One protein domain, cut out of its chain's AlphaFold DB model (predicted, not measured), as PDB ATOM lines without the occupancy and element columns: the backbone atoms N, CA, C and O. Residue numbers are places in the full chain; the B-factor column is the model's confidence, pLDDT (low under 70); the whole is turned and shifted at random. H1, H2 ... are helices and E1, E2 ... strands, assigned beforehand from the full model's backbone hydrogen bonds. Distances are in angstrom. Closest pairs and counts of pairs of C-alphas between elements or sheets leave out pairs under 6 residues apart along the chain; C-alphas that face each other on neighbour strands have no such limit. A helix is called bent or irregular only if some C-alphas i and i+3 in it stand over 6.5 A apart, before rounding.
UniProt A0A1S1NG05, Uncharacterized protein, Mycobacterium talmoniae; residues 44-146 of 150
ATOM      1  N   SER A  44      14.085  21.047 -38.221       93.94
ATOM      2  CA  SER A  44      14.956  20.362 -39.175       93.94
ATOM      3  C   SER A  44      15.176  21.177 -40.441       93.94
ATOM      4  O   SER A  44      14.339  21.987 -40.854       93.94
ATOM      5  N   HIS A  45      16.325  20.945 -41.061       94.25
ATOM      6  CA  HIS A  45      16.701  21.489 -42.347       94.25
ATOM      7  C   HIS A  45      17.371  20.409 -43.184       94.25
ATOM      8  O   HIS A  45      18.337  19.791 -42.751       94.25
ATOM      9  N   THR A  46      16.869  20.206 -44.399       94.25
ATOM     10  CA  THR A  46      17.429  19.233 -45.335       94.25
ATOM     11  C   THR A  46      18.001  19.948 -46.546       94.25
ATOM     12  O   THR A  46      17.263  20.572 -47.316       94.25
ATOM     13  N   ASP A  47      19.298  19.764 -46.760       93.00
ATOM     14  CA  ASP A  47      20.031  20.244 -47.918       93.00
ATOM     15  C   ASP A  47      20.460  19.096 -48.836       93.00
ATOM     16  O   ASP A  47      20.719  17.967 -48.426       93.00
ATOM     17  N   ASN A  48      20.538  19.391 -50.134       91.69
ATOM     18  CA  ASN A  48      20.948  18.422 -51.148       91.69
ATOM     19  C   ASN A  48      22.240  18.874 -51.833       91.69
ATOM     20  O   ASN A  48      22.245  19.790 -52.659       91.69
ATOM     21  N   PHE A  49      23.332  18.162 -51.564       89.06
ATOM     22  CA  PHE A  49      24.655  18.406 -52.131       89.06
ATOM     23  C   PHE A  49      24.950  17.429 -53.275       89.06
ATOM     24  O   PHE A  49      25.868  16.604 -53.244       89.06
ATOM     25  N   GLY A  50      24.146  17.526 -54.334       87.88
ATOM     26  CA  GLY A  50      24.290  16.715 -55.541       87.88
ATOM     27  C   GLY A  50      23.836  15.271 -55.340       87.88
ATOM     28  O   GLY A  50      22.680  14.959 -55.598       87.88
ATOM     29  N   LEU A  51      24.761  14.388 -54.955       89.81
ATOM     30  CA  LEU A  51      24.473  12.966 -54.714       89.81
ATOM     31  C   LEU A  51      24.256  12.638 -53.234       89.81
ATOM     32  O   LEU A  51      23.961  11.490 -52.923       89.81
ATOM     33  N   PHE A  52      24.450  13.614 -52.352       92.25
ATOM     34  CA  PHE A  52      24.293  13.460 -50.913       92.25
ATOM     35  C   PHE A  52      23.151  14.339 -50.431       92.25
ATOM     36  O   PHE A  52      22.957  15.443 -50.952       92.25
ATOM     37  N   THR A  53      22.448  13.857 -49.424       94.06
ATOM     38  CA  THR A  53      21.464  14.631 -48.676       94.06
ATOM     39  C   THR A  53      21.990  14.778 -47.260       94.06
ATOM     40  O   THR A  53      22.454  13.801 -46.679       94.06
ATOM     41  N   ASP A  54      21.970  15.996 -46.745       94.19
ATOM     42  CA  ASP A  54      22.366  16.325 -45.382       94.19
ATOM     43  C   ASP A  54      21.132  16.858 -44.669       94.19
ATOM     44  O   ASP A  54      20.438  17.724 -45.203       94.19
ATOM     45  N   THR A  55      20.801  16.293 -43.518       94.81
ATOM     46  CA  THR A  55      19.688  16.763 -42.701       94.81
ATOM     47  C   THR A  55      20.185  17.103 -41.318       94.81
ATOM     48  O   THR A  55      20.504  16.212 -40.536       94.81
ATOM     49  N   ALA A  56      20.186  18.395 -41.024       94.81
ATOM     50  CA  ALA A  56      20.378  18.916 -39.689       94.81
ATOM     51  C   ALA A  56      19.029  18.935 -38.967       94.81
ATOM     52  O   ALA A  56      18.010  19.334 -39.537       94.81
ATOM     53  N   ALA A  57      19.004  18.520 -37.710       94.19
ATOM     54  CA  ALA A  57      17.833  18.616 -36.857       94.19
ATOM     55  C   ALA A  57      18.229  18.959 -35.427       94.19
ATOM     56  O   ALA A  57      19.353  18.699 -34.999       94.19
ATOM     57  N   ALA A  58      17.313  19.565 -34.690       93.56
ATOM     58  CA  ALA A  58      17.516  19.874 -33.291       93.56
ATOM     59  C   ALA A  58      16.185  19.928 -32.548       93.56
ATOM     60  O   ALA A  58      15.163  20.305 -33.123       93.56
ATOM     61  N   ASP A  59      16.252  19.624 -31.260       91.56
ATOM     62  CA  ASP A  59      15.164  19.814 -30.318       91.56
ATOM     63  C   ASP A  59      15.702  20.542 -29.070       91.56
ATOM     64  O   ASP A  59      16.517  19.991 -28.321       91.56
ATOM     65  N   PRO A  60      15.330  21.818 -28.864       85.06
ATOM     66  CA  PRO A  60      15.808  22.595 -27.727       85.06
ATOM     67  C   PRO A  60      15.238  22.134 -26.379       85.06
ATOM     68  O   PRO A  60      15.833  22.466 -25.351       85.06
ATOM     69  N   ASP A  61      14.114  21.415 -26.356       85.81
ATOM     70  CA  ASP A  61      13.445  21.010 -25.116       85.81
ATOM     71  C   ASP A  61      13.926  19.635 -24.608       85.81
ATOM     72  O   ASP A  61      13.760  19.311 -23.426       85.81
ATOM     73  N   ASP A  62      14.629  18.884 -25.457       82.81
ATOM     74  CA  ASP A  62      15.026  17.499 -25.221       82.81
ATOM     75  C   ASP A  62      16.543  17.329 -25.033       82.81
ATOM     76  O   ASP A  62      17.284  16.844 -25.882       82.81
ATOM     77  N   SER A  63      17.039  17.705 -23.847       84.44
ATOM     78  CA  SER A  63      18.446  17.486 -23.433       84.44
ATOM     79  C   SER A  63      19.484  17.972 -24.456       84.44
ATOM     80  O   SER A  63      20.473  17.277 -24.721       84.44
ATOM     81  N   GLU A  64      19.224  19.144 -25.043       86.38
ATOM     82  CA  GLU A  64      20.053  19.748 -26.086       86.38
ATOM     83  C   GLU A  64      20.237  18.819 -27.298       86.38
ATOM     84  O   GLU A  64      21.338  18.708 -27.848       86.38
ATOM     85  N   TYR A  65      19.158  18.135 -27.697       93.56
ATOM     86  CA  TYR A  65      19.186  17.201 -28.806       93.56
ATOM     87  C   TYR A  65      19.546  17.911 -30.107       93.56
ATOM     88  O   TYR A  65      18.915  18.885 -30.528       93.56
ATOM     89  N   VAL A  66      20.567  17.384 -30.768       94.81
ATOM     90  CA  VAL A  66      20.963  17.769 -32.116       94.81
ATOM     91  C   VAL A  66      21.287  16.518 -32.906       94.81
ATOM     92  O   VAL A  66      21.883  15.572 -32.390       94.81
ATOM     93  N   ALA A  67      20.917  16.523 -34.177       95.06
ATOM     94  CA  ALA A  67      21.218  15.448 -35.093       95.06
ATOM     95  C   ALA A  67      21.720  15.992 -36.424       95.06
ATOM     96  O   ALA A  67      21.250  17.015 -36.919       95.06
ATOM     97  N   ASN A  68      22.655  15.265 -37.022       94.88
ATOM     98  CA  ASN A  68      23.039  15.442 -38.404       94.88
ATOM     99  C   ASN A  68      22.989  14.098 -39.125       94.88
ATOM    100  O   ASN A  68      23.644  13.139 -38.710       94.88
ATOM    101  N   VAL A  69      22.219  14.029 -40.205       95.75
ATOM    102  CA  VAL A  69      22.030  12.815 -40.999       95.75
ATOM    103  C   VAL A  69      22.565  13.029 -42.401       95.75
ATOM    104  O   VAL A  69      21.978  13.761 -43.193       95.75
ATOM    105  N   ILE A  70      23.640  12.321 -42.737       95.12
ATOM    106  CA  ILE A  70      24.221  12.331 -44.076       95.12
ATOM    107  C   ILE A  70      23.819  11.048 -44.792       95.12
ATOM    108  O   ILE A  70      24.239   9.944 -44.439       95.12
ATOM    109  N   GLN A  71      23.040  11.193 -45.856       95.44
ATOM    110  CA  GLN A  71      22.643  10.100 -46.730       95.44
ATOM    111  C   GLN A  71      23.448  10.132 -48.023       95.44
ATOM    112  O   GLN A  71      23.587  11.160 -48.692       95.44
ATOM    113  N   GLY A  72      23.979   8.966 -48.378       93.88
ATOM    114  CA  GLY A  72      24.675   8.736 -49.631       93.88
ATOM    115  C   GLY A  72      23.763   8.742 -50.860       93.88
ATOM    116  O   GLY A  72      22.546   8.900 -50.754       93.88
ATOM    117  N   PRO A  73      24.340   8.477 -52.046       93.25
ATOM    118  CA  PRO A  73      23.570   8.330 -53.272       93.25
ATOM    119  C   PRO A  73      22.491   7.258 -53.112       93.25
ATOM    120  O   PRO A  73      22.776   6.162 -52.631       93.25
ATOM    121  N   SER A  74      21.274   7.556 -53.566       90.06
ATOM    122  CA  SER A  74      20.150   6.620 -53.482       90.06
ATOM    123  C   SER A  74      19.985   5.801 -54.759       90.06
ATOM    124  O   SER A  74      19.935   6.344 -55.865       90.06
ATOM    125  N   ILE A  75      19.831   4.486 -54.610       87.38
ATOM    126  CA  ILE A  75      19.461   3.564 -55.690       87.38
ATOM    127  C   ILE A  75      18.084   2.988 -55.353       87.38
ATOM    128  O   ILE A  75      17.877   2.446 -54.277       87.38
ATOM    129  N   HIS A  76      17.117   3.135 -56.265       84.62
ATOM    130  CA  HIS A  76      15.717   2.727 -56.048       84.62
ATOM    131  C   HIS A  76      15.045   3.331 -54.795       84.62
ATOM    132  O   HIS A  76      14.098   2.755 -54.272       84.62
ATOM    133  N   GLY A  77      15.500   4.505 -54.341       82.38
ATOM    134  CA  GLY A  77      14.954   5.178 -53.157       82.38
ATOM    135  C   GLY A  77      15.586   4.750 -51.831       82.38
ATOM    136  O   GLY A  77      15.213   5.294 -50.800       82.38
ATOM    137  N   THR A  78      16.561   3.838 -51.852       86.81
ATOM    138  CA  THR A  78      17.342   3.452 -50.671       86.81
ATOM    139  C   THR A  78      18.733   4.085 -50.747       86.81
ATOM    140  O   THR A  78      19.399   3.929 -51.779       86.81
ATOM    141  N   PRO A  79      19.188   4.800 -49.704       91.94
ATOM    142  CA  PRO A  79      20.537   5.352 -49.668       91.94
ATOM    143  C   PRO A  79      21.578   4.227 -49.584       91.94
ATOM    144  O   PRO A  79      21.399   3.250 -48.859       91.94
ATOM    145  N   LEU A  80      22.683   4.364 -50.323       94.00
ATOM    146  CA  LEU A  80      23.794   3.404 -50.275       94.00
ATOM    147  C   LEU A  80      24.472   3.354 -48.902       94.00
ATOM    148  O   LEU A  80      25.031   2.326 -48.533       94.00
ATOM    149  N   PHE A  81      24.448   4.465 -48.173       93.88
ATOM    150  CA  PHE A  81      24.840   4.539 -46.776       93.88
ATOM    151  C   PHE A  81      24.054   5.651 -46.080       93.88
ATOM    152  O   PHE A  81      23.650   6.618 -46.733       93.88
ATOM    153  N   THR A  82      23.917   5.535 -44.766       95.12
ATOM    154  CA  THR A  82      23.428   6.594 -43.883       95.12
ATOM    155  C   THR A  82      24.428   6.753 -42.744       95.12
ATOM    156  O   THR A  82      24.828   5.762 -42.140       95.12
ATOM    157  N   ASP A  83      24.831   7.984 -42.461       95.38
ATOM    158  CA  ASP A  83      25.565   8.360 -41.255       95.38
ATOM    159  C   ASP A  83      24.647   9.223 -40.389       95.38
ATOM    160  O   ASP A  83      24.146  10.241 -40.864       95.38
ATOM    161  N   VAL A  84      24.382   8.791 -39.161       96.00
ATOM    162  CA  VAL A  84      23.523   9.480 -38.195       96.00
ATOM    163  C   VAL A  84      24.394   9.883 -37.016       96.00
ATOM    164  O   VAL A  84      24.838   9.028 -36.252       96.00
ATOM    165  N   LEU A  85      24.643  11.179 -36.871       95.31
ATOM    166  CA  LEU A  85      25.316  11.759 -35.717       95.31
ATOM    167  C   LEU A  85      24.264  12.405 -34.823       95.31
ATOM    168  O   LEU A  85      23.639  13.368 -35.243       95.31
ATOM    169  N   THR A  86      24.090  11.917 -33.603       95.38
ATOM    170  CA  THR A  86      23.210  12.505 -32.592       95.38
ATOM    171  C   THR A  86      24.012  12.974 -31.390       95.38
ATOM    172  O   THR A  86      25.054  12.414 -31.042       95.38
ATOM    173  N   SER A  87      23.523  14.009 -30.726       94.94
ATOM    174  CA  SER A  87      23.974  14.428 -29.407       94.94
ATOM    175  C   SER A  87      22.764  14.783 -28.567       94.94
ATOM    176  O   SER A  87      21.813  15.333 -29.108       94.94
ATOM    177  N   GLY A  88      22.781  14.452 -27.277       92.06
ATOM    178  CA  GLY A  88      21.573  14.552 -26.455       92.06
ATOM    179  C   GLY A  88      20.588  13.421 -26.762       92.06
ATOM    180  O   GLY A  88      20.971  12.390 -27.318       92.06
ATOM    181  N   GLN A  89      19.329  13.576 -26.357       92.50
ATOM    182  CA  GLN A  89      18.309  12.540 -26.539       92.50
ATOM    183  C   GLN A  89      16.958  13.147 -26.888       92.50
ATOM    184  O   GLN A  89      16.458  13.927 -26.091       92.50
ATOM    185  N   ASP A  90      16.354  12.658 -27.970       89.62
ATOM    186  CA  ASP A  90      14.964  12.884 -28.374       89.62
ATOM    187  C   ASP A  90      14.173  11.570 -28.182       89.62
ATOM    188  O   ASP A  90      14.207  10.681 -29.038       89.62
ATOM    189  N   PRO A  91      13.466  11.388 -27.050       86.50
ATOM    190  CA  PRO A  91      12.673  10.186 -26.785       86.50
ATOM    191  C   PRO A  91      11.466  10.024 -27.717       86.50
ATOM    192  O   PRO A  91      10.813   8.977 -27.675       86.50
ATOM    193  N   SER A  92      11.112  11.071 -28.463       86.19
ATOM    194  CA  SER A  92       9.963  11.108 -29.359       86.19
ATOM    195  C   SER A  92      10.278  10.512 -30.739       86.19
ATOM    196  O   SER A  92       9.340  10.201 -31.477       86.19
ATOM    197  N   ASP A  93      11.567  10.313 -31.047       88.19
ATOM    198  CA  ASP A  93      12.093   9.873 -32.345       88.19
ATOM    199  C   ASP A  93      11.561  10.724 -33.513       88.19
ATOM    200  O   ASP A  93      11.212  10.238 -34.594       88.19
ATOM    201  N   ALA A  94      11.470  12.040 -33.297       88.69
ATOM    202  CA  ALA A  94      10.931  12.972 -34.276       88.69
ATOM    203  C   ALA A  94      11.774  12.999 -35.560       88.69
ATOM    204  O   ALA A  94      11.231  13.235 -36.646       88.69
ATOM    205  N   LEU A  95      13.068  12.666 -35.485       90.00
ATOM    206  CA  LEU A  95      13.951  12.562 -36.647       90.00
ATOM    207  C   LEU A  95      13.470  11.530 -37.682       90.00
ATOM    208  O   LEU A  95      13.547  11.796 -38.885       90.00
ATOM    209  N   ALA A  96      12.920  10.391 -37.248       89.56
ATOM    210  CA  ALA A  96      12.373   9.373 -38.149       89.56
ATOM    211  C   ALA A  96      11.129   9.864 -38.918       89.56
ATOM    212  O   ALA A  96      10.782   9.325 -39.973       89.56
ATOM    213  N   SER A  97      10.472  10.921 -38.429       88.50
ATOM    214  CA  SER A  97       9.310  11.534 -39.078       88.50
ATOM    215  C   SER A  97       9.672  12.569 -40.156       88.50
ATOM    216  O   SER A  97       8.795  12.995 -40.919       88.50
ATOM    217  N   VAL A  98      10.950  12.963 -40.267       88.12
ATOM    218  CA  VAL A  98      11.401  13.978 -41.228       88.12
ATOM    219  C   VAL A  98      11.330  13.428 -42.664       88.12
ATOM    220  O   VAL A  98      11.953  12.411 -42.983       88.12
ATOM    221  N   PRO A  99      10.602  14.087 -43.589       87.44
ATOM    222  CA  PRO A  99      10.425  13.579 -44.946       87.44
ATOM    223  C   PRO A  99      11.745  13.402 -45.707       87.44
ATOM    224  O   PRO A  99      12.469  14.362 -45.950       87.44
ATOM    225  N   GLY A 100      12.003  12.181 -46.179       84.62
ATOM    226  CA  GLY A 100      13.184  11.853 -46.986       84.62
ATOM    227  C   GLY A 100      14.397  11.397 -46.173       84.62
ATOM    228  O   GLY A 100      15.316  10.821 -46.759       84.62
ATOM    229  N   VAL A 101      14.361  11.562 -44.850       87.81
ATOM    230  CA  VAL A 101      15.366  11.006 -43.946       87.81
ATOM    231  C   VAL A 101      15.113   9.512 -43.784       87.81
ATOM    232  O   VAL A 101      13.982   9.063 -43.617       87.81
ATOM    233  N   VAL A 102      16.179   8.722 -43.881       87.31
ATOM    234  CA  VAL A 102      16.151   7.286 -43.597       87.31
ATOM    235  C   VAL A 102      17.052   7.055 -42.401       87.31
ATOM    236  O   VAL A 102      18.268   6.944 -42.560       87.31
ATOM    237  N   VAL A 103      16.439   7.003 -41.223       84.88
ATOM    238  CA  VAL A 103      17.103   6.677 -39.963       84.88
ATOM    239  C   VAL A 103      16.979   5.165 -39.726       84.88
ATOM    240  O   VAL A 103      15.880   4.624 -39.846       84.88
ATOM    241  N   PRO A 104      18.082   4.445 -39.470       77.62
ATOM    242  CA  PRO A 104      18.025   3.044 -39.063       77.62
ATOM    243  C   PRO A 104      17.473   2.906 -37.635       77.62
ATOM    244  O   PRO A 104      18.138   3.347 -36.702       77.62
ATOM    245  N   ASP A 105      16.320   2.258 -37.449       75.38
ATOM    246  CA  ASP A 105      15.713   1.968 -36.133       75.38
ATOM    247  C   ASP A 105      15.792   3.168 -35.143       75.38
ATOM    248  O   ASP A 105      15.736   4.324 -35.556       75.38
ATOM    249  N   ASP A 106      15.992   2.906 -33.844       81.06
ATOM    250  CA  ASP A 106      16.075   3.913 -32.770       81.06
ATOM    251  C   ASP A 106      17.372   4.766 -32.799       81.06
ATOM    252  O   ASP A 106      17.699   5.437 -31.817       81.06
ATOM    253  N   THR A 107      18.177   4.747 -33.872       84.88
ATOM    254  CA  THR A 107      19.437   5.531 -33.915       84.88
ATOM    255  C   THR A 107      19.194   7.040 -33.899       84.88
ATOM    256  O   THR A 107      20.067   7.795 -33.462       84.88
ATOM    257  N   GLY A 108      17.998   7.472 -34.311       85.69
ATOM    258  CA  GLY A 108      17.551   8.859 -34.249       85.69
ATOM    259  C   GLY A 108      17.317   9.360 -32.829       85.69
ATOM    260  O   GLY A 108      17.485  10.545 -32.588       85.69
ATOM    261  N   VAL A 109      17.050   8.479 -31.864       90.00
ATOM    262  CA  VAL A 109      16.728   8.871 -30.481       90.00
ATOM    263  C   VAL A 109      17.926   9.481 -29.747       90.00
ATOM    264  O   VAL A 109      17.758  10.330 -28.877       90.00
ATOM    265  N   GLY A 110      19.152   9.061 -30.067       90.19
ATOM    266  CA  GLY A 110      20.354   9.502 -29.351       90.19
ATOM    267  C   GLY A 110      20.447   8.999 -27.899       90.19
ATOM    268  O   GLY A 110      19.795   8.031 -27.494       90.19
ATOM    269  N   ALA A 111      21.318   9.626 -27.103       91.62
ATOM    270  CA  ALA A 111      21.586   9.254 -25.716       91.62
ATOM    271  C   ALA A 111      21.951  10.466 -24.836       91.62
ATOM    272  O   ALA A 111      22.819  11.272 -25.163       91.62
ATOM    273  N   VAL A 112      21.315  10.559 -23.661       91.06
ATOM    274  CA  VAL A 112      21.547  11.656 -22.705       91.06
ATOM    275  C   VAL A 112      23.007  11.686 -22.264       91.06
ATOM    276  O   VAL A 112      23.515  10.708 -21.714       91.06
ATOM    277  N   GLY A 113      23.643  12.850 -22.404       90.44
ATOM    278  CA  GLY A 113      25.021  13.057 -21.962       90.44
ATOM    279  C   GLY A 113      26.076  12.534 -22.933       90.44
ATOM    280  O   GLY A 113      27.256  12.648 -22.613       90.44
ATOM    281  N   ASP A 114      25.670  11.998 -24.086       93.50
ATOM    282  CA  ASP A 114      26.544  11.356 -25.058       93.50
ATOM    283  C   ASP A 114      26.371  11.974 -26.453       93.50
ATOM    284  O   ASP A 114      25.338  12.546 -26.798       93.50
ATOM    285  N   THR A 115      27.407  11.817 -27.273       94.69
ATOM    286  CA  THR A 115      27.345  12.042 -28.719       94.69
ATOM    287  C   THR A 115      27.578  10.706 -29.408       94.69
ATOM    288  O   THR A 115      28.611  10.066 -29.187       94.69
ATOM    289  N   VAL A 116      26.621  10.262 -30.214       95.06
ATOM    290  CA  VAL A 116      26.602   8.946 -30.852       95.06
ATOM    291  C   VAL A 116      26.656   9.129 -32.359       95.06
ATOM    292  O   VAL A 116      25.872   9.877 -32.923       95.06
ATOM    293  N   ASN A 117      27.574   8.436 -33.025       95.19
ATOM    294  CA  ASN A 117      27.620   8.390 -34.480       95.19
ATOM    295  C   ASN A 117      27.411   6.957 -34.949       95.19
ATOM    296  O   ASN A 117      28.227   6.081 -34.633       95.19
ATOM    297  N   THR A 118      26.378   6.739 -35.749       95.06
ATOM    298  CA  THR A 118      26.010   5.442 -36.304       95.06
ATOM    299  C   THR A 118      26.072   5.483 -37.824       95.06
ATOM    300  O   THR A 118      25.337   6.216 -38.475       95.06
ATOM    301  N   PHE A 119      26.948   4.657 -38.393       94.94
ATOM    302  CA  PHE A 119      27.142   4.527 -39.832       94.94
ATOM    303  C   PHE A 119      26.605   3.184 -40.330       94.94
ATOM    304  O   PHE A 119      27.085   2.126 -39.907       94.94
ATOM    305  N   VAL A 120      25.665   3.226 -41.274       94.25
ATOM    306  CA  VAL A 120      24.973   2.051 -41.816       94.25
ATOM    307  C   VAL A 120      25.137   1.950 -43.331       94.25
ATOM    308  O   VAL A 120      24.934   2.915 -44.063       94.25
ATOM    309  N   VAL A 121      25.457   0.748 -43.818       93.00
ATOM    310  CA  VAL A 121      25.468   0.376 -45.245       93.00
ATOM    311  C   VAL A 121      24.516  -0.808 -45.439       93.00
ATOM    312  O   VAL A 121      24.937  -1.953 -45.226       93.00
ATOM    313  N   PRO A 122      23.253  -0.571 -45.846       87.62
ATOM    314  CA  PRO A 122      22.213  -1.604 -45.858       87.62
ATOM    315  C   PRO A 122      22.590  -2.851 -46.670       87.62
ATOM    316  O   PRO A 122      22.496  -3.972 -46.175       87.62
ATOM    317  N   ASP A 123      23.113  -2.665 -47.885       88.88
ATOM    318  CA  ASP A 123      23.439  -3.765 -48.806       88.88
ATOM    319  C   ASP A 123      24.622  -4.632 -48.345       88.88
ATOM    320  O   ASP A 123      24.775  -5.773 -48.786       88.88
ATOM    321  N   LEU A 124      25.477  -4.093 -47.471       89.50
ATOM    322  CA  LEU A 124      26.629  -4.808 -46.919       89.50
ATOM    323  C   LEU A 124      26.386  -5.300 -45.488       89.50
ATOM    324  O   LEU A 124      27.245  -5.998 -44.947       89.50
ATOM    325  N   GLY A 125      25.251  -4.943 -44.876       87.50
ATOM    326  CA  GLY A 125      24.958  -5.236 -43.472       87.50
ATOM    327  C   GLY A 125      25.996  -4.650 -42.511       87.50
ATOM    328  O   GLY A 125      26.277  -5.252 -41.477       87.50
ATOM    329  N   ILE A 126      26.627  -3.532 -42.884       89.88
ATOM    330  CA  ILE A 126      27.567  -2.828 -42.009       89.88
ATOM    331  C   ILE A 126      26.747  -1.880 -41.152       89.88
ATOM    332  O   ILE A 126      26.049  -1.032 -41.694       89.88
ATOM    333  N   ASP A 127      26.881  -2.022 -39.842       92.44
ATOM    334  CA  ASP A 127      26.351  -1.112 -38.837       92.44
ATOM    335  C   ASP A 127      27.466  -0.885 -37.813       92.44
ATOM    336  O   ASP A 127      27.916  -1.812 -37.129       92.44
ATOM    337  N   SER A 128      28.017   0.327 -37.818       93.12
ATOM    338  CA  SER A 128      29.150   0.715 -36.991       93.12
ATOM    339  C   SER A 128      28.785   1.938 -36.176       93.12
ATOM    340  O   SER A 128      28.586   3.017 -36.726       93.12
ATOM    341  N   THR A 129      28.800   1.781 -34.856       94.50
ATOM    342  CA  THR A 129      28.497   2.858 -33.916       94.50
ATOM    343  C   THR A 129      29.714   3.184 -33.057       94.50
ATOM    344  O   THR A 129      30.405   2.284 -32.570       94.50
ATOM    345  N   PHE A 130      29.972   4.474 -32.849       94.50
ATOM    346  CA  PHE A 130      30.876   4.945 -31.802       94.50
ATOM    347  C   PHE A 130      30.202   6.016 -30.947       94.50
ATOM    348  O   PHE A 130      29.332   6.746 -31.413       94.50
ATOM    349  N   THR A 131      30.640   6.119 -29.693       96.00
ATOM    350  CA  THR A 131      30.056   7.028 -28.704       96.00
ATOM    351  C   THR A 131      31.151   7.830 -28.021       96.00
ATOM    352  O   THR A 131      32.183   7.284 -27.616       96.00
ATOM    353  N   LEU A 132      30.917   9.128 -27.879       93.75
ATOM    354  CA  LEU A 132      31.699  10.029 -27.049       93.75
ATOM    355  C   LEU A 132      30.904  10.313 -25.768       93.75
ATOM    356  O   LEU A 132      29.733  10.667 -25.874       93.75
ATOM    357  N   PRO A 133      31.513  10.185 -24.573       94.56
ATOM    358  CA  PRO A 133      30.804  10.290 -23.298       94.56
ATOM    359  C   PRO A 133      30.617  11.750 -22.852       94.56
ATOM    360  O   PRO A 133      31.029  12.136 -21.752       94.56
ATOM    361  N   PHE A 134      30.147  12.588 -23.768       91.06
ATOM    362  CA  PHE A 134      29.765  13.972 -23.522       91.06
ATOM    363  C   PHE A 134      28.781  14.445 -24.601       91.06
ATOM    364  O   PHE A 134      28.942  14.118 -25.781       91.06
ATOM    365  N   THR A 135      27.810  15.266 -24.199       90.06
ATOM    366  CA  THR A 135      26.966  16.049 -25.113       90.06
ATOM    367  C   THR A 135      27.816  17.087 -25.842       90.06
ATOM    368  O   THR A 135      28.769  17.631 -25.270       90.06
ATOM    369  N   ASP A 136      27.477  17.372 -27.094       91.56
ATOM    370  CA  ASP A 136      28.154  18.353 -27.925       91.56
ATOM    371  C   ASP A 136      28.102  19.733 -27.242       91.56
ATOM    372  O   ASP A 136      27.022  20.298 -27.058       91.56
ATOM    373  N   PRO A 137      29.255  20.322 -26.872       90.56
ATOM    374  CA  PRO A 137      29.289  21.649 -26.265       90.56
ATOM    375  C   PRO A 137      28.812  22.766 -27.208       90.56
ATOM    376  O   PRO A 137      28.681  23.908 -26.769       90.56
ATOM    377  N   LEU A 138      28.618  22.474 -28.498       91.69
ATOM    378  CA  LEU A 138      28.124  23.402 -29.508       91.69
ATOM    379  C   LEU A 138      26.642  23.194 -29.851       91.69
ATOM    380  O   LEU A 138      26.151  23.919 -30.717       91.69
ATOM    381  N   ALA A 139      25.927  22.289 -29.166       91.00
ATOM    382  CA  ALA A 139      24.523  21.974 -29.445       91.00
ATOM    383  C   ALA A 139      23.637  23.231 -29.504       91.00
ATOM    384  O   ALA A 139      22.983  23.465 -30.512       91.00
ATOM    385  N   GLU A 140      23.719  24.129 -28.512       90.75
ATOM    386  CA  GLU A 140      22.940  25.382 -28.509       90.75
ATOM    387  C   GLU A 140      23.182  26.255 -29.756       90.75
ATOM    388  O   GLU A 140      22.261  26.875 -30.294       90.75
ATOM    389  N   ILE A 141      24.437  26.328 -30.218       91.31
ATOM    390  CA  ILE A 141      24.790  27.101 -31.414       91.31
ATOM    391  C   ILE A 141      24.238  26.396 -32.650       91.31
ATOM    392  O   ILE A 141      23.683  27.066 -33.515       91.31
ATOM    393  N   PHE A 142      24.365  25.071 -32.726       92.38
ATOM    394  CA  PHE A 142      23.827  24.274 -33.822       92.38
ATOM    395  C   PHE A 142      22.307  24.432 -33.932       92.38
ATOM    396  O   PHE A 142      21.821  24.830 -34.987       92.38
ATOM    397  N   THR A 143      21.562  24.279 -32.834       92.25
ATOM    398  CA  THR A 143      20.108  24.500 -32.772       92.25
ATOM    399  C   THR A 143      19.710  25.875 -33.312       92.25
ATOM    400  O   THR A 143      18.747  26.000 -34.062       92.25
ATOM    401  N   ALA A 144      20.466  26.930 -32.991       91.81
ATOM    402  CA  ALA A 144      20.193  28.273 -33.506       91.81
ATOM    403  C   ALA A 144      20.475  28.430 -35.016       91.81
ATOM    404  O   ALA A 144      19.954  29.355 -35.647       91.81
ATOM    405  N   LEU A 145      21.315  27.565 -35.586       92.50
ATOM    406  CA  LEU A 145      21.731  27.586 -36.984       92.50
ATOM    407  C   LEU A 145      20.825  26.737 -37.894       92.50
ATOM    408  O   LEU A 145      20.619  27.153 -39.033       92.50
ATOM    409  N   VAL A 146      20.207  25.658 -37.395       92.19
ATOM    410  CA  VAL A 146      19.294  24.792 -38.179       92.19
ATOM    411  C   VAL A 146      18.220  25.597 -38.940       92.19
ATOM    412  O   VAL A 146      18.083  25.424 -40.153       92.19
TER     413      VAL A 146
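Overview. This is residues 44 to 146 of the 150 residues of an uncharacterized protein of Mycobacterium talmoniae (UniProt A0A1S1NG05). A single twisted sheet of six strands has H3 packed over one face near its E1 end, while a looping stretch with the two small helices H1 and H2 crosses the other face. The printed part has 103 residues, in the order E1 E2 E3 E4 H1 H2 E5 E6 H3; the sheet's order is E1 - E2 - E3 - E4 - E5 - E6, all antiparallel, and the class is mixed. It is compact, with a radius of gyration of the C-alphas of 12.9 A and spans of 36 by 25 by 21 A.

Along the chain. E1, residues 44 to 49, begins at C-alpha 44 (14.956, 20.362, -39.175). E2, residues 52 to 59, is 23.4 A long, E3, residues 65 to 71, 19.6 A, and E4, residues 82 to 89, 19.0 A. H1, residues 94 to 97, and H2, residues 105 to 109, follow. E5, residues 110 to 121, bends by 156 degrees at residue 113; E6, residues 126 to 132, is 20.2 A long. H3, residues 139 to 146, ends at C-alpha 146 (19.294, 24.792, -38.179).

Arrangement. E1 to E4 form a meander, each strand the antiparallel neighbour of the one before; N 47 and O 54 are 2.8 A apart, N 57 and O 67 2.8 A, N 68 and O 85 2.8 A. E4 and E5 have N 84 and O 118 at 2.8 A; the hairpin E5 and E6 has N 119 and O 128 at 2.9 A. H3 is on the sheet at a height of 8.0 A, only just over E2 and E3 with three C-alphas each, slantwise to the strands at 57 degrees to E2 on the local plane. H1 and H2 touch, the closest C-alphas, of Leu 95 and Gly 108, 5.7 A apart; both only graze the sheet. In H3 every O i to N i+4 pair is within hydrogen-bond range; H2 is irregular, with C-alphas 105 and 108 7.4 A apart, 0 of 1 such pairs and 1 of 2 O i to N i+3 pairs; H1 is too short for an O i to N i+4 pair.

Size, cuts and confidence. The C-alphas farthest apart, of His 76 and Pro 137, are 37.8 A from each other. The printed part has no cut and no long link, and no printed residue is under 70 in pLDDT.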